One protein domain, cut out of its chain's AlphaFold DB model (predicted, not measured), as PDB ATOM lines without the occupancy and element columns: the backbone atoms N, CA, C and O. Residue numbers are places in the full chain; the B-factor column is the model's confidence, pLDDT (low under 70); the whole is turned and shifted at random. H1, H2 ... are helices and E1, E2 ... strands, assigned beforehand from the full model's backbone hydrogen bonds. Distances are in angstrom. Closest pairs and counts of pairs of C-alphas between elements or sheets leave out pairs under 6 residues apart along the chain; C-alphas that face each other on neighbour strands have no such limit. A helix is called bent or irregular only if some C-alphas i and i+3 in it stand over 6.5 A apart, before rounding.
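This is residues 2 to 44 of the 574 residues of the protein "Beta-N-acetylhexosaminidase" of Arcella intermedia (UniProt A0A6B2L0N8). What shape does the printed part make? Helix H1 and the small hairpin of E1 and E2 follow each other end to end nearly in one line and make the long axis, while two stretches with no named element, residues 2 to 11 before H1 and residues 36 to 44 after E2, run alongside H1 in the reverse direction. What is it built of? The printed part has 43 residues with one named helix and two named strands, in the order H1, E1, E2; the sheet has the order E1 - E2 and is antiparallel, and the class is mixed, helices and strands. How closely is it gathered? It is only just loose, close to compact, with a radius of gyration of the C-alphas of 11.5 A, and its outline is only just elongated, with spans of 36 by 18 by 14 A.

What comes first along the printed part, and how is its backbone formed? Residues 2 to 11 belong to no named element, and H1, residues 12 to 25, follows them. In H1, each O i to N i+4 pair is within hydrogen-bond range, and the helix is not bent. How does H1 stand to the strands after it? E1, residues 26 to 29, follows H1 by a tight link with 0 residues between them. H1 and E2, residues 32 to 35, have 3 pairs of C-alphas within 8 A; their closest C-alphas are those of Met 25 and Phe 35, 5.0 A apart, while their centres are 17.0 A apart. How do the two strands pair? E1 and E2 form a hairpin, two antiparallel neighbour strands joined by a tight link of 2 residues, with 143 degrees between their N-to-C directions. The C-alphas of Leu 26 and Phe 35 face each other at 4.5 A, and those of Arg 29 and Arg 32 face each other at 5.4 A. Among the backbone pairs within hydrogen-bond range are N 27 and O 34, 2.9 A apart, and N 34 and O 27, 3.0 A apart.

Where does the helix lie? H1 runs from His 12, with its C-alpha at (35.066, -50.486, 33.984), to Met 25, with its C-alpha at (22.958, -34.545, 37.084). These two C-alphas are 20.3 A apart. Where are the strands? E1 runs from Leu 26 to Arg 29, with 9.8 A from first to last C-alpha. E2 runs from Arg 32 to Phe 35, with 9.9 A from first to last C-alpha, and ends with C-alpha 35 at (24.791, -30.897, 34.280). Where does the printed part end? Residues 36 to 44, in no named element, end with the C-alpha of Gln 44 at (32.072, -45.622, 46.052).

How large is the whole? The two C-alphas farthest apart in the domain are those of Thr 11 and Asn 30, 35.9 A. The C-alphas of Asp 2 and Gln 44, the first and last printed residues, are 27.0 A apart. Is there a cut or a long link? The printed part has no cut: its residues run from 2 to 44 without a gap. The links H1 to E1 and E1 to E2 are both tight, and no link is long. How confident is the model? The mean pLDDT of the printed part is 84.6, and that of H1 is 86, of E1 78 and of E2 80. One printed residue, Asp 2, is under 70.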
ATOM      1  N   ASP A   2      33.580 -23.807  29.403       63.84
ATOM      2  CA  ASP A   2      33.870 -25.021  28.636       63.84
ATOM      3  C   ASP A   2      34.799 -25.928  29.450       63.84
ATOM      4  O   ASP A   2      35.859 -26.359  29.005       63.84
ATOM      5  N   THR A   3      34.422 -26.143  30.713       70.69
ATOM      6  CA  THR A   3      35.156 -26.999  31.640       70.69
ATOM      7  C   THR A   3      34.868 -28.451  31.261       70.69
ATOM      8  O   THR A   3      33.699 -28.846  31.288       70.69
ATOM      9  N   PRO A   4      35.878 -29.261  30.899       80.25
ATOM     10  CA  PRO A   4      35.651 -30.650  30.527       80.25
ATOM     11  C   PRO A   4      35.139 -31.454  31.728       80.25
ATOM     12  O   PRO A   4      35.616 -31.288  32.851       80.25
ATOM     13  N   VAL A   5      34.194 -32.362  31.480       85.19
ATOM     14  CA  VAL A   5      33.798 -33.378  32.462       85.19
ATOM     15  C   VAL A   5      34.904 -34.431  32.517       85.19
ATOM     16  O   VAL A   5      35.218 -35.051  31.503       85.19
ATOM     17  N   VAL A   6      35.501 -34.625  33.693       90.19
ATOM     18  CA  VAL A   6      36.584 -35.593  33.918       90.19
ATOM     19  C   VAL A   6      36.064 -36.731  34.791       90.19
ATOM     20  O   VAL A   6      35.573 -36.491  35.890       90.19
ATOM     21  N   ILE A   7      36.188 -37.969  34.308       92.31
ATOM     22  CA  ILE A   7      35.807 -39.186  35.035       92.31
ATOM     23  C   ILE A   7      37.081 -39.979  35.336       92.31
ATOM     24  O   ILE A   7      37.662 -40.589  34.441       92.31
ATOM     25  N   ASN A   8      37.504 -39.979  36.602       94.00
ATOM     26  CA  ASN A   8      38.641 -40.763  37.085       94.00
ATOM     27  C   ASN A   8      38.126 -42.014  37.798       94.00
ATOM     28  O   ASN A   8      37.451 -41.909  38.819       94.00
ATOM     29  N   VAL A   9      38.432 -43.196  37.260       93.81
ATOM     30  CA  VAL A   9      37.912 -44.485  37.740       93.81
ATOM     31  C   VAL A   9      38.984 -45.567  37.658       93.81
ATOM     32  O   VAL A   9      39.826 -45.554  36.765       93.81
ATOM     33  N   THR A  10      38.945 -46.523  38.586       92.69
ATOM     34  CA  THR A  10      39.904 -47.642  38.664       92.69
ATOM     35  C   THR A  10      39.435 -48.903  37.934       92.69
ATOM     36  O   THR A  10      40.218 -49.829  37.750       92.69
ATOM     37  N   THR A  11      38.163 -48.968  37.531       90.38
ATOM     38  CA  THR A  11      37.543 -50.143  36.898       90.38
ATOM     39  C   THR A  11      36.498 -49.732  35.859       90.38
ATOM     40  O   THR A  11      35.905 -48.655  35.960       90.38
ATOM     41  N   HIS A  12      36.200 -50.629  34.910       88.31
ATOM     42  CA  HIS A  12      35.066 -50.486  33.984       88.31
ATOM     43  C   HIS A  12      33.739 -50.265  34.731       88.31
ATOM     44  O   HIS A  12      32.952 -49.390  34.387       88.31
ATOM     45  N   MET A  13      33.528 -50.995  35.828       88.38
ATOM     46  CA  MET A  13      32.347 -50.835  36.677       88.38
ATOM     47  C   MET A  13      32.259 -49.442  37.309       88.38
ATOM     48  O   MET A  13      31.179 -48.855  37.347       88.38
ATOM     49  N   GLY A  14      33.389 -48.879  37.746       90.06
ATOM     50  CA  GLY A  14      33.470 -47.490  38.196       90.06
ATOM     51  C   GLY A  14      33.030 -46.506  37.109       90.06
ATOM     52  O   GLY A  14      32.267 -45.590  37.403       90.06
ATOM     53  N   PHE A  15      33.429 -46.732  35.850       89.62
ATOM     54  CA  PHE A  15      32.991 -45.913  34.712       89.62
ATOM     55  C   PHE A  15      31.467 -45.946  34.534       89.62
ATOM     56  O   PHE A  15      30.834 -44.892  34.510       89.62
ATOM     57  N   VAL A  16      30.861 -47.140  34.510       86.69
ATOM     58  CA  VAL A  16      29.398 -47.306  34.388       86.69
ATOM     59  C   VAL A  16      28.652 -46.595  35.528       86.69
ATOM     60  O   VAL A  16      27.644 -45.929  35.290       86.69
ATOM     61  N   ARG A  17      29.146 -46.667  36.774       89.56
ATOM     62  CA  ARG A  17      28.510 -45.972  37.911       89.56
ATOM     63  C   ARG A  17      28.726 -44.457  37.896       89.56
ATOM     64  O   ARG A  17      27.809 -43.730  38.277       89.56
ATOM     65  N   ALA A  18      29.871 -43.979  37.409       88.25
ATOM     66  CA  ALA A  18      30.129 -42.553  37.212       88.25
ATOM     67  C   ALA A  18      29.225 -41.953  36.121       88.25
ATOM     68  O   ALA A  18      28.647 -40.886  36.335       88.25
ATOM     69  N   LEU A  19      29.024 -42.664  35.002       87.12
ATOM     70  CA  LEU A  19      28.048 -42.280  33.979       87.12
ATOM     71  C   LEU A  19      26.634 -42.181  34.560       87.12
ATOM     72  O   LEU A  19      25.931 -41.217  34.271       87.12
ATOM     73  N   GLN A  20      26.232 -43.108  35.434       84.50
ATOM     74  CA  GLN A  20      24.905 -43.038  36.048       84.50
ATOM     75  C   GLN A  20      24.726 -41.823  36.970       84.50
ATOM     76  O   GLN A  20      23.674 -41.184  36.940       84.50
ATOM     77  N   THR A  21      25.748 -41.446  37.745       85.44
ATOM     78  CA  THR A  21      25.730 -40.178  38.499       85.44
ATOM     79  C   THR A  21      25.647 -38.972  37.551       85.44
ATOM     80  O   THR A  21      24.882 -38.042  37.802       85.44
ATOM     81  N   LEU A  22      26.375 -38.996  36.429       84.31
ATOM     82  CA  LEU A  22      26.357 -37.921  35.433       84.31
ATOM     83  C   LEU A  22      24.977 -37.772  34.758       84.31
ATOM     84  O   LEU A  22      24.506 -36.648  34.585       84.31
ATOM     85  N   PHE A  23      24.292 -38.878  34.446       81.06
ATOM     86  CA  PHE A  23      22.913 -38.857  33.944       81.06
ATOM     87  C   PHE A  23      21.924 -38.292  34.972       81.06
ATOM     88  O   PHE A  23      21.061 -37.502  34.601       81.06
ATOM     89  N   GLN A  24      22.078 -38.603  36.264       76.50
ATOM     90  CA  GLN A  24      21.256 -38.010  37.333       76.50
ATOM     91  C   GLN A  24      21.486 -36.493  37.499       76.50
ATOM     92  O   GLN A  24      20.594 -35.777  37.958       76.50
ATOM     93  N   MET A  25      22.661 -35.983  37.113       79.81
ATOM     94  CA  MET A  25      22.958 -34.545  37.084       79.81
ATOM     95  C   MET A  25      22.425 -33.842  35.827       79.81
ATOM     96  O   MET A  25      22.322 -32.613  35.826       79.81
ATOM     97  N   LEU A  26      22.099 -34.571  34.755       79.38
ATOM     98  CA  LEU A  26      21.588 -33.991  33.514       79.38
ATOM     99  C   LEU A  26      20.160 -33.466  33.723       79.38
ATOM    100  O   LEU A  26      19.246 -34.209  34.075       79.38
ATOM    101  N   ALA A  27      19.946 -32.175  33.477       75.25
ATOM    102  CA  ALA A  27      18.620 -31.571  33.540       75.25
ATOM    103  C   ALA A  27      18.455 -30.443  32.518       75.25
ATOM    104  O   ALA A  27      19.422 -29.939  31.945       75.25
ATOM    105  N   VAL A  28      17.208 -30.007  32.335       77.75
ATOM    106  CA  VAL A  28      16.879 -28.762  31.637       77.75
ATOM    107  C   VAL A  28      16.556 -27.697  32.681       77.75
ATOM    108  O   VAL A  28      15.650 -27.887  33.492       77.75
ATOM    109  N   ARG A  29      17.266 -26.564  32.673       77.75
ATOM    110  CA  ARG A  29      16.896 -25.377  33.464       77.75
ATOM    111  C   ARG A  29      16.935 -24.136  32.583       77.75
ATOM    112  O   ARG A  29      17.887 -23.931  31.836       77.75
ATOM    113  N   ASN A  30      15.900 -23.301  32.672       83.69
ATOM    114  CA  ASN A  30      15.758 -22.062  31.892       83.69
ATOM    115  C   ASN A  30      15.974 -22.274  30.375       83.69
ATOM    116  O   ASN A  30      16.694 -21.515  29.729       83.69
ATOM    117  N   GLY A  31      15.403 -23.354  29.824       83.44
ATOM    118  CA  GLY A  31      15.525 -23.712  28.404       83.44
ATOM    119  C   GLY A  31      16.907 -24.216  27.966       83.44
ATOM    120  O   GLY A  31      17.148 -24.341  26.770       83.44
ATOM    121  N   ARG A  32      17.828 -24.498  28.899       79.06
ATOM    122  CA  ARG A  32      19.171 -25.020  28.604       79.06
ATOM    123  C   ARG A  32      19.359 -26.406  29.205       79.06
ATOM    124  O   ARG A  32      19.061 -26.611  30.378       79.06
ATOM    125  N   VAL A  33      19.873 -27.330  28.397       80.75
ATOM    126  CA  VAL A  33      20.363 -28.639  28.843       80.75
ATOM    127  C   VAL A  33      21.737 -28.450  29.490       80.75
ATOM    128  O   VAL A  33      22.567 -27.706  28.965       80.75
ATOM    129  N   GLY A  34      21.992 -29.118  30.611       80.06
ATOM    130  CA  GLY A  34      23.303 -29.114  31.254       80.06
ATOM    131  C   GLY A  34      23.374 -30.039  32.464       80.06
ATOM    132  O   GLY A  34      22.365 -30.601  32.890       80.06
ATOM    133  N   PHE A  35      24.573 -30.174  33.028       81.69
ATOM    134  CA  PHE A  35      24.791 -30.897  34.280       81.69
ATOM    135  C   PHE A  35      24.649 -29.942  35.470       81.69
ATOM    136  O   PHE A  35      25.306 -28.902  35.524       81.69
ATOM    137  N   TYR A  36      23.788 -30.293  36.423       80.19
ATOM    138  CA  TYR A  36      23.476 -29.492  37.602       80.19
ATOM    139  C   TYR A  36      23.687 -30.319  38.872       80.19
ATOM    140  O   TYR A  36      22.896 -31.202  39.190       80.19
ATOM    141  N   GLY A  37      24.732 -29.992  39.624       79.50
ATOM    142  CA  GLY A  37      25.093 -30.661  40.872       79.50
ATOM    143  C   GLY A  37      26.439 -30.146  41.397       79.50
ATOM    144  O   GLY A  37      26.867 -29.063  40.984       79.50
ATOM    145  N   PRO A  38      27.104 -30.877  42.306       81.19
ATOM    146  CA  PRO A  38      28.431 -30.506  42.795       81.19
ATOM    147  C   PRO A  38      29.482 -30.529  41.672       81.19
ATOM    148  O   PRO A  38      29.413 -31.342  40.754       81.19
ATOM    149  N   LEU A  39      30.481 -29.644  41.763       85.44
ATOM    150  CA  LEU A  39      31.577 -29.540  40.782       85.44
ATOM    151  C   LEU A  39      32.590 -30.696  40.859       85.44
ATOM    152  O   LEU A  39      33.406 -30.857  39.958       85.44
ATOM    153  N   SER A  40      32.568 -31.464  41.947       90.62
ATOM    154  CA  SER A  40      33.418 -32.630  42.175       90.62
ATOM    155  C   SER A  40      32.633 -33.662  42.974       90.62
ATOM    156  O   SER A  40      31.914 -33.302  43.909       90.62
ATOM    157  N   VAL A  41      32.765 -34.932  42.599       90.94
ATOM    158  CA  VAL A  41      32.125 -36.077  43.250       90.94
ATOM    159  C   VAL A  41      33.191 -37.143  43.469       90.94
ATOM    160  O   VAL A  41      33.877 -37.530  42.527       90.94
ATOM    161  N   ASN A  42      33.309 -37.624  44.704       92.81
ATOM    162  CA  ASN A  42      34.047 -38.835  45.041       92.81
ATOM    163  C   ASN A  42      33.030 -39.841  45.583       92.81
ATOM    164  O   ASN A  42      32.328 -39.521  46.540       92.81
ATOM    165  N   ASP A  43      32.901 -40.999  44.939       92.56
ATOM    166  CA  ASP A  43      31.763 -41.899  45.128       92.56
ATOM    167  C   ASP A  43      32.193 -43.368  45.022       92.56
ATOM    168  O   ASP A  43      32.900 -43.752  44.088       92.56
ATOM    169  N   GLN A  44      31.772 -44.190  45.983       92.25
ATOM    170  CA  GLN A  44      32.072 -45.622  46.052       92.25
ATOM    171  C   GLN A  44      30.973 -46.353  46.845       92.25
ATOM    172  O   GLN A  44      30.419 -45.765  47.772       92.25
TER     173      GLN A  44